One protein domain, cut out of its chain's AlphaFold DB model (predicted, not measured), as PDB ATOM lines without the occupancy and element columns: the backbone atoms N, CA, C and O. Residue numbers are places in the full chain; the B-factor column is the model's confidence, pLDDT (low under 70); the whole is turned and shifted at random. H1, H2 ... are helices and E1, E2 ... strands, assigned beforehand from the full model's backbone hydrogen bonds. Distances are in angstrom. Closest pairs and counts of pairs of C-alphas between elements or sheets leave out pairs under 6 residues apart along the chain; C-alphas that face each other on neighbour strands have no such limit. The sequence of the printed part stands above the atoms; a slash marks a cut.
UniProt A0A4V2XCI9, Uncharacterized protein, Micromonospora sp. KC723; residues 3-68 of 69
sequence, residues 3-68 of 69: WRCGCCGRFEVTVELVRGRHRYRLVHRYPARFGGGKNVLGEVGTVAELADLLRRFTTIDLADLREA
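What this domain is: This is residues 3 to 68 of the 69 residues of an uncharacterized protein of Micromonospora sp. KC723 (UniProt A0A4V2XCI9). A strongly twisted sheet of five antiparallel strands has one helix, H1, packed over one face at the E4 and E3 side, while its other face bears no named helix. The longer strands E2, E3 and E4 make its length, and the short E1 and E5 lie side by side beyond E2. The 66 printed residues include, along the chain, E1, E2, E3, E4, H1 and E5; the sheet's order is E4, E3, E2, E1, E5, and the class is mixed, helices and strands. The whole is compact, with a radius of gyration of the C-alphas of 11.8 A, and elongated, spanning 38 by 22 by 21 A.

Where its parts are: E1, residues 3 to 5, begins at C-alpha 3 (-28.461, -13.768, -38.505). E2, residues 11 to 18, is 21.9 A long, E3, residues 21 to 29, 25.2 A, and E4, residues 38 to 44, 17.7 A. H1, residues 47 to 57, measures 15.5 A from C-alpha 47 (-18.007, -20.230, -42.322). E5, residues 65 to 67, ends at C-alpha 67 (-27.548, -9.680, -37.744).

How they stand to each other: E1 to E4 form a meander, each strand the antiparallel neighbour of the one before, through three hairpins. Within hydrogen-bond range are N 3 and O 13 across E1 and E2, 2.8 A apart, N 14 and O 25 across E2 and E3, 2.9 A apart, and N 41 and O 26 across E3 and E4, 2.9 A apart. E5 is antiparallel to E1, with N 4 and O 66 at 2.8 A. H1 is on the sheet, over E4 and E3, at a height of 8.7 A. It runs slantwise to the strands, only just, at 33 degrees to E4 on the local plane. The closest C-alphas of E4 and H1 are those of Val 44 and Leu 50, 6.1 A apart. In H1 every O i to N i+4 pair is within hydrogen-bond range.

The domain as a whole: The C-alphas farthest apart, Gly 20 and Arg 33, are 38.6 A apart. The printed part has no cut, no link is long, and no printed residue is under 70 in pLDDT.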
ATOM      1  N   TRP A   3     -28.527 -14.492 -37.244       97.56
ATOM      2  CA  TRP A   3     -28.461 -13.768 -38.505       97.56
ATOM      3  C   TRP A   3     -29.649 -14.168 -39.363       97.56
ATOM      4  O   TRP A   3     -30.114 -15.304 -39.297       97.56
ATOM      5  N   ARG A   4     -30.167 -13.254 -40.174       96.94
ATOM      6  CA  ARG A   4     -31.286 -13.508 -41.080       96.94
ATOM      7  C   ARG A   4     -31.010 -12.919 -42.448       96.94
ATOM      8  O   ARG A   4     -30.306 -11.922 -42.559       96.94
ATOM      9  N   CYS A   5     -31.597 -13.496 -43.491       96.00
ATOM     10  CA  CYS A   5     -31.514 -12.881 -44.809       96.00
ATOM     11  C   CYS A   5     -32.194 -11.506 -44.810       96.00
ATOM     12  O   CYS A   5     -33.344 -11.369 -44.380       96.00
ATOM     13  N   GLY A   6     -31.491 -10.492 -45.314       93.12
ATOM     14  CA  GLY A   6     -31.974  -9.110 -45.330       93.12
ATOM     15  C   GLY A   6     -33.175  -8.883 -46.251       93.12
ATOM     16  O   GLY A   6     -33.913  -7.923 -46.068       93.12
ATOM     17  N   CYS A   7     -33.408  -9.776 -47.217       91.12
ATOM     18  CA  CYS A   7     -34.484  -9.628 -48.196       91.12
ATOM     19  C   CYS A   7     -35.877 -10.001 -47.659       91.12
ATOM     20  O   CYS A   7     -36.864  -9.366 -48.017       91.12
ATOM     21  N   CYS A   8     -35.994 -11.048 -46.835       90.25
ATOM     22  CA  CYS A   8     -37.303 -11.528 -46.368       90.25
ATOM     23  C   CYS A   8     -37.302 -12.165 -44.973       90.25
ATOM     24  O   CYS A   8     -38.362 -12.568 -44.492       90.25
ATOM     25  N   GLY A   9     -36.141 -12.316 -44.331       92.81
ATOM     26  CA  GLY A   9     -36.009 -12.944 -43.016       92.81
ATOM     27  C   GLY A   9     -36.420 -14.422 -42.941       92.81
ATOM     28  O   GLY A   9     -36.594 -14.941 -41.834       92.81
ATOM     29  N   ARG A  10     -36.609 -15.101 -44.086       94.88
ATOM     30  CA  ARG A  10     -37.008 -16.520 -44.140       94.88
ATOM     31  C   ARG A  10     -35.864 -17.464 -43.813       94.88
ATOM     32  O   ARG A  10     -36.112 -18.514 -43.239       94.88
ATOM     33  N   PHE A  11     -34.638 -17.110 -44.169       96.62
ATOM     34  CA  PHE A  11     -33.467 -17.902 -43.816       96.62
ATOM     35  C   PHE A  11     -32.816 -17.289 -42.586       96.62
ATOM     36  O   PHE A  11     -32.570 -16.085 -42.552       96.62
ATOM     37  N   GLU A  12     -32.600 -18.117 -41.572       97.19
ATOM     38  CA  GLU A  12     -32.020 -17.758 -40.284       97.19
ATOM     39  C   GLU A  12     -30.781 -18.625 -40.055       97.19
ATOM     40  O   GLU A  12     -30.835 -19.841 -40.219       97.19
ATOM     41  N   VAL A  13     -29.667 -18.001 -39.688       97.94
ATOM     42  CA  VAL A  13     -28.451 -18.680 -39.261       97.94
ATOM     43  C   VAL A  13     -28.244 -18.404 -37.783       97.94
ATOM     44  O   VAL A  13     -28.049 -17.259 -37.374       97.94
ATOM     45  N   THR A  14     -28.252 -19.456 -36.976       97.25
ATOM     46  CA  THR A  14     -27.863 -19.363 -35.569       97.25
ATOM     47  C   THR A  14     -26.399 -19.750 -35.433       97.25
ATOM     48  O   THR A  14     -25.983 -20.796 -35.930       97.25
ATOM     49  N   VAL A  15     -25.630 -18.912 -34.742       96.44
ATOM     50  CA  VAL A  15     -24.228 -19.155 -34.397       96.44
ATOM     51  C   VAL A  15     -24.132 -19.449 -32.904       96.44
ATOM     52  O   VAL A  15     -24.501 -18.612 -32.069       96.44
ATOM     53  N   GLU A  16     -23.633 -20.639 -32.586       96.12
ATOM     54  CA  GLU A  16     -23.414 -21.150 -31.231       96.12
ATOM     55  C   GLU A  16     -21.927 -21.487 -31.043       96.12
ATOM     56  O   GLU A  16     -21.277 -21.967 -31.972       96.12
ATOM     57  N   LEU A  17     -21.382 -21.269 -29.843       96.00
ATOM     58  CA  LEU A  17     -20.047 -21.743 -29.469       96.00
ATOM     59  C   LEU A  17     -20.197 -22.962 -28.554       96.00
ATOM     60  O   LEU A  17     -20.617 -22.841 -27.405       96.00
ATOM     61  N   VAL A  18     -19.853 -24.146 -29.055       93.75
ATOM     62  CA  VAL A  18     -19.979 -25.420 -28.340       93.75
ATOM     63  C   VAL A  18     -18.585 -25.985 -28.097       93.75
ATOM     64  O   VAL A  18     -17.881 -26.339 -29.039       93.75
ATOM     65  N   ARG A  19     -18.162 -26.069 -26.826       93.88
ATOM     66  CA  ARG A  19     -16.830 -26.579 -26.425       93.88
ATOM     67  C   ARG A  19     -15.668 -25.922 -27.199       93.88
ATOM     68  O   ARG A  19     -14.758 -26.602 -27.662       93.88
ATOM     69  N   GLY A  20     -15.733 -24.601 -27.379       95.00
ATOM     70  CA  GLY A  20     -14.714 -23.822 -28.097       95.00
ATOM     71  C   GLY A  20     -14.771 -23.924 -29.625       95.00
ATOM     72  O   GLY A  20     -13.890 -23.399 -30.296       95.00
ATOM     73  N   ARG A  21     -15.791 -24.578 -30.195       94.75
ATOM     74  CA  ARG A  21     -15.995 -24.688 -31.646       94.75
ATOM     75  C   ARG A  21     -17.276 -23.982 -32.059       94.75
ATOM     76  O   ARG A  21     -18.302 -24.126 -31.395       94.75
ATOM     77  N   HIS A  22     -17.219 -23.225 -33.151       96.19
ATOM     78  CA  HIS A  22     -18.412 -22.614 -33.723       96.19
ATOM     79  C   HIS A  22     -19.303 -23.686 -34.354       96.19
ATOM     80  O   HIS A  22     -18.819 -24.643 -34.956       96.19
ATOM     81  N   ARG A  23     -20.612 -23.512 -34.210       97.88
ATOM     82  CA  ARG A  23     -21.647 -24.271 -34.907       97.88
ATOM     83  C   ARG A  23     -22.587 -23.274 -35.558       97.88
ATOM     84  O   ARG A  23     -23.146 -22.411 -34.881       97.88
ATOM     85  N   TYR A  24     -22.749 -23.412 -36.864       98.19
ATOM     86  CA  TYR A  24     -23.642 -22.604 -37.680       98.19
ATOM     87  C   TYR A  24     -24.828 -23.473 -38.075       98.19
ATOM     88  O   TYR A  24     -24.649 -24.493 -38.737       98.19
ATOM     89  N   ARG A  25     -26.035 -23.094 -37.659       98.31
ATOM     90  CA  ARG A  25     -27.279 -23.804 -37.983       98.31
ATOM     91  C   ARG A  25     -28.098 -22.976 -38.960       98.31
ATOM     92  O   ARG A  25     -28.524 -21.886 -38.592       98.31
ATOM     93  N   LEU A  26     -28.364 -23.508 -40.152       98.31
ATOM     94  CA  LEU A  26     -29.247 -22.888 -41.141       98.31
ATOM     95  C   LEU A  26     -30.686 -23.373 -40.952       98.31
ATOM     96  O   LEU A  26     -30.966 -24.573 -40.946       98.31
ATOM     97  N   VAL A  27     -31.607 -22.425 -40.839       97.56
ATOM     98  CA  VAL A  27     -33.026 -22.655 -40.587       97.56
ATOM     99  C   VAL A  27     -33.865 -21.928 -41.629       97.56
ATOM    100  O   VAL A  27     -33.658 -20.748 -41.901       97.56
ATOM    101  N   HIS A  28     -34.865 -22.616 -42.172       96.44
ATOM    102  CA  HIS A  28     -35.940 -22.007 -42.945       96.44
ATOM    103  C   HIS A  28     -37.139 -21.712 -42.042       96.44
ATOM    104  O   HIS A  28     -37.656 -22.598 -41.362       96.44
ATOM    105  N   ARG A  29     -37.595 -20.462 -42.040       94.31
ATOM    106  CA  ARG A  29     -38.765 -19.978 -41.313       94.31
ATOM    107  C   ARG A  29     -39.953 -19.874 -42.256       94.31
ATOM    108  O   ARG A  29     -39.927 -19.116 -43.227       94.31
ATOM    109  N   TYR A  30     -41.022 -20.583 -41.921       91.81
ATOM    110  CA  TYR A  30     -42.272 -20.489 -42.655       91.81
ATOM    111  C   TYR A  30     -43.045 -19.230 -42.241       91.81
ATOM    112  O   TYR A  30     -43.077 -18.878 -41.059       91.81
ATOM    113  N   PRO A  31     -43.695 -18.539 -43.192       88.62
ATOM    114  CA  PRO A  31     -44.602 -17.440 -42.886       88.62
ATOM    115  C   PRO A  31     -45.678 -17.819 -41.857       88.62
ATOM    116  O   PRO A  31     -46.188 -18.940 -41.863       88.62
ATOM    117  N   ALA A  32     -46.100 -16.853 -41.034       88.62
ATOM    118  CA  ALA A  32     -47.140 -17.056 -40.019       88.62
ATOM    119  C   ALA A  32     -48.468 -17.563 -40.609       88.62
ATOM    120  O   ALA A  32     -49.130 -18.393 -39.997       88.62
ATOM    121  N   ARG A  33     -48.804 -17.156 -41.844       90.50
ATOM    122  CA  ARG A  33     -49.982 -17.659 -42.577       90.50
ATOM    123  C   ARG A  33     -49.982 -19.177 -42.821       90.50
ATOM    124  O   ARG A  33     -51.015 -19.727 -43.164       90.50
ATOM    125  N   PHE A  34     -48.834 -19.837 -42.660       85.69
ATOM    126  CA  PHE A  34     -48.675 -21.292 -42.748       85.69
ATOM    127  C   PHE A  34     -48.354 -21.927 -41.381       85.69
ATOM    128  O   PHE A  34     -47.770 -23.004 -41.323       85.69
ATOM    129  N   GLY A  35     -48.665 -21.244 -40.275       85.88
ATOM    130  CA  GLY A  35     -48.419 -21.727 -38.912       85.88
ATOM    131  C   GLY A  35     -47.070 -21.320 -38.305       85.88
ATOM    132  O   GLY A  35     -46.787 -21.693 -37.174       85.88
ATOM    133  N   GLY A  36     -46.234 -20.542 -39.011       84.06
ATOM    134  CA  GLY A  36     -45.065 -19.871 -38.411       84.06
ATOM    135  C   GLY A  36     -43.903 -20.779 -37.978       84.06
ATOM    136  O   GLY A  36     -43.039 -20.343 -37.215       84.06
ATOM    137  N   GLY A  37     -43.876 -22.030 -38.446       93.50
ATOM    138  CA  GLY A  37     -42.881 -23.032 -38.065       93.50
ATOM    139  C   GLY A  37     -41.460 -22.756 -38.568       93.50
ATOM    140  O   GLY A  37     -41.196 -21.837 -39.349       93.50
ATOM    141  N   LYS A  38     -40.527 -23.606 -38.136       95.00
ATOM    142  CA  LYS A  38     -39.120 -23.577 -38.546       95.00
ATOM    143  C   LYS A  38     -38.666 -24.975 -38.964       95.00
ATOM    144  O   LYS A  38     -39.062 -25.948 -38.332       95.00
ATOM    145  N   ASN A  39     -37.824 -25.068 -39.989       95.81
ATOM    146  CA  ASN A  39     -37.174 -26.308 -40.409       95.81
ATOM    147  C   ASN A  39     -35.657 -26.126 -40.447       95.81
ATOM    148  O   ASN A  39     -35.174 -25.162 -41.041       95.81
ATOM    149  N   VAL A  40     -34.907 -27.045 -39.843       97.38
ATOM    150  CA  VAL A  40     -33.440 -27.028 -39.901       97.38
ATOM    151  C   VAL A  40     -33.004 -27.636 -41.230       97.38
ATOM    152  O   VAL A  40     -33.344 -28.775 -41.528       97.38
ATOM    153  N   LEU A  41     -32.269 -26.867 -42.032       97.06
ATOM    154  CA  LEU A  41     -31.761 -27.322 -43.331       97.06
ATOM    155  C   LEU A  41     -30.387 -27.987 -43.205       97.06
ATOM    156  O   LEU A  41     -30.043 -28.851 -44.006       97.06
ATOM    157  N   GLY A  42     -29.607 -27.599 -42.196       97.88
ATOM    158  CA  GLY A  42     -28.319 -28.212 -41.911       97.88
ATOM    159  C   GLY A  42     -27.523 -27.466 -40.852       97.88
ATOM    160  O   GLY A  42     -27.887 -26.370 -40.415       97.88
ATOM    161  N   GLU A  43     -26.421 -28.086 -40.448       98.06
ATOM    162  CA  GLU A  43     -25.494 -27.558 -39.458       98.06
ATOM    163  C   GLU A  43     -24.056 -27.861 -39.851       98.06
ATOM    164  O   GLU A  43     -23.758 -28.958 -40.321       98.06
ATOM    165  N   VAL A  44     -23.176 -26.889 -39.643       98.19
ATOM    166  CA  VAL A  44     -21.775 -26.947 -40.070       98.19
ATOM    167  C   VAL A  44     -20.862 -26.264 -39.055       98.19
ATOM    168  O   VAL A  44     -21.324 -25.496 -38.206       98.19
ATOM    169  N   GLY A  45     -19.565 -26.570 -39.107       97.62
ATOM    170  CA  GLY A  45     -18.586 -26.112 -38.117       97.62
ATOM    171  C   GLY A  45     -17.815 -24.862 -38.533       97.62
ATOM    172  O   GLY A  45     -17.150 -24.240 -37.704       97.62
ATOM    173  N   THR A  46     -17.883 -24.486 -39.811       97.31
ATOM    174  CA  THR A  46     -17.081 -23.396 -40.373       97.31
ATOM    175  C   THR A  46     -17.907 -22.450 -41.242       97.31
ATOM    176  O   THR A  46     -18.972 -22.797 -41.751       97.31
ATOM    177  N   VAL A  47     -17.385 -21.238 -41.447       97.38
ATOM    178  CA  VAL A  47     -18.007 -20.230 -42.322       97.38
ATOM    179  C   VAL A  47     -17.998 -20.666 -43.794       97.38
ATOM    180  O   VAL A  47     -18.953 -20.388 -44.512       97.38
ATOM    181  N   ALA A  48     -16.957 -21.373 -44.244       98.19
ATOM    182  CA  ALA A  48     -16.873 -21.874 -45.618       98.19
ATOM    183  C   ALA A  48     -17.957 -22.927 -45.897       98.19
ATOM    184  O   ALA A  48     -18.725 -22.787 -46.844       98.19
ATOM    185  N   GLU A  49     -18.099 -23.911 -45.005       98.25
ATOM    186  CA  GLU A  49     -19.170 -24.908 -45.100       98.25
ATOM    187  C   GLU A  49     -20.561 -24.263 -45.011       98.25
ATOM    188  O   GLU A  49     -21.505 -24.738 -45.639       98.25
ATOM    189  N   LEU A  50     -20.711 -23.166 -44.256       98.38
ATOM    190  CA  LEU A  50     -21.964 -22.409 -44.215       98.38
ATOM    191  C   LEU A  50     -22.272 -21.770 -45.572       98.38
ATOM    192  O   LEU A  50     -23.423 -21.811 -46.003       98.38
ATOM    193  N   ALA A  51     -21.274 -21.208 -46.256       98.31
ATOM    194  CA  ALA A  51     -21.454 -20.652 -47.594       98.31
ATOM    195  C   ALA A  51     -21.912 -21.728 -48.593       98.31
ATOM    196  O   ALA A  51     -22.839 -21.497 -49.373       98.31
ATOM    197  N   ASP A  52     -21.321 -22.921 -48.526       98.38
ATOM    198  CA  ASP A  52     -21.724 -24.052 -49.366       98.38
ATOM    199  C   ASP A  52     -23.135 -24.545 -49.021       98.38
ATOM    200  O   ASP A  52     -23.947 -24.812 -49.910       98.38
ATOM    201  N   LEU A  53     -23.467 -24.608 -47.728       98.12
ATOM    202  CA  LEU A  53     -24.794 -24.992 -47.256       98.12
ATOM    203  C   LEU A  53     -25.874 -24.013 -47.741       98.12
ATOM    204  O   LEU A  53     -26.935 -24.444 -48.197       98.12
ATOM    205  N   LEU A  54     -25.598 -22.708 -47.679       97.69
ATOM    206  CA  LEU A  54     -26.485 -21.664 -48.191       97.69
ATOM    207  C   LEU A  54     -26.744 -21.845 -49.687       97.69
ATOM    208  O   LEU A  54     -27.904 -21.902 -50.090       97.69
ATOM    209  N   ARG A  55     -25.692 -22.028 -50.490       96.75
ATOM    210  CA  ARG A  55     -25.810 -22.243 -51.943       96.75
ATOM    211  C   ARG A  55     -26.555 -23.526 -52.301       96.75
ATOM    212  O   ARG A  55     -27.229 -23.580 -53.324       96.75
ATOM    213  N   ARG A  56     -26.442 -24.565 -51.470       97.50
ATOM    214  CA  ARG A  56     -27.120 -25.846 -51.699       97.50
ATOM    215  C   ARG A  56     -28.634 -25.755 -51.512       97.50
ATOM    216  O   ARG A  56     -29.370 -26.432 -52.225       97.50
ATOM    217  N   PHE A  57     -29.092 -24.985 -50.529       96.12
ATOM    218  CA  PHE A  57     -30.502 -24.974 -50.124       96.12
ATOM    219  C   PHE A  57     -31.252 -23.684 -50.463       96.12
ATOM    220  O   PHE A  57     -32.475 -23.631 -50.330       96.12
ATOM    221  N   THR A  58     -30.540 -22.631 -50.851       94.12
ATOM    222  CA  THR A  58     -31.088 -21.283 -50.988       94.12
ATOM    223  C   THR A  58     -30.418 -20.549 -52.149       94.12
ATOM    224  O   THR A  58     -29.416 -21.002 -52.694       94.12
ATOM    225  N   THR A  59     -30.957 -19.387 -52.512       94.69
ATOM    226  CA  THR A  59     -30.354 -18.485 -53.505       94.69
ATOM    227  C   THR A  59     -29.562 -17.339 -52.869       94.69
ATOM    228  O   THR A  59     -29.228 -16.398 -53.578       94.69
ATOM    229  N   ILE A  60     -29.344 -17.360 -51.549       95.38
ATOM    230  CA  ILE A  60     -28.645 -16.291 -50.823       95.38
ATOM    231  C   ILE A  60     -27.219 -16.717 -50.471       95.38
ATOM    232  O   ILE A  60     -26.922 -17.912 -50.394       95.38
ATOM    233  N   ASP A  61     -26.360 -15.744 -50.194       97.19
ATOM    234  CA  ASP A  61     -25.013 -15.968 -49.680       97.19
ATOM    235  C   ASP A  61     -24.775 -15.296 -48.313       97.19
ATOM    236  O   ASP A  61     -25.698 -14.825 -47.642       97.19
ATOM    237  N   LEU A  62     -23.523 -15.316 -47.847       97.50
ATOM    238  CA  LEU A  62     -23.142 -14.718 -46.567       97.50
ATOM    239  C   LEU A  62     -23.340 -13.192 -46.538       97.50
ATOM    240  O   LEU A  62     -23.626 -12.650 -45.473       97.50
ATOM    241  N   ALA A  63     -23.195 -12.499 -47.670       97.56
ATOM    242  CA  ALA A  63     -23.342 -11.047 -47.765       97.56
ATOM    243  C   ALA A  63     -24.812 -10.601 -47.680       97.56
ATOM    244  O   ALA A  63     -25.101  -9.472 -47.270       97.56
ATOM    245  N   ASP A  64     -25.744 -11.499 -48.001       97.00
ATOM    246  CA  ASP A  64     -27.181 -11.274 -47.839       97.00
ATOM    247  C   ASP A  64     -27.652 -11.386 -46.381       97.00
ATOM    248  O   ASP A  64     -28.776 -10.981 -46.051       97.00
ATOM    249  N   LEU A  65     -26.828 -11.954 -45.495       96.94
ATOM    250  CA  LEU A  65     -27.157 -12.108 -44.084       96.94
ATOM    251  C   LEU A  65     -26.937 -10.805 -43.316       96.94
ATOM    252  O   LEU A  65     -25.932 -10.109 -43.454       96.94
ATOM    253  N   ARG A  66     -27.890 -10.500 -42.441       97.12
ATOM    254  CA  ARG A  66     -27.856  -9.377 -41.510       97.12
ATOM    255  C   ARG A  66     -28.082  -9.889 -40.102       97.12
ATOM    256  O   ARG A  66     -28.903 -10.785 -39.897       97.12
ATOM    257  N   GLU A  67     -27.350  -9.340 -39.145       95.62
ATOM    258  CA  GLU A  67     -27.548  -9.680 -37.744       95.62
ATOM    259  C   GLU A  67     -28.988  -9.338 -37.342       95.62
ATOM    260  O   GLU A  67     -29.505  -8.261 -37.646       95.62
ATOM    261  N   ALA A  68     -29.660 -10.306 -36.728       88.25
ATOM    262  CA  ALA A  68     -30.988 -10.125 -36.179       88.25
ATOM    263  C   ALA A  68     -30.821  -9.802 -34.693       88.25
ATOM    264  O   ALA A  68     -30.402 -10.673 -33.929       88.25
TER     265      ALA A  68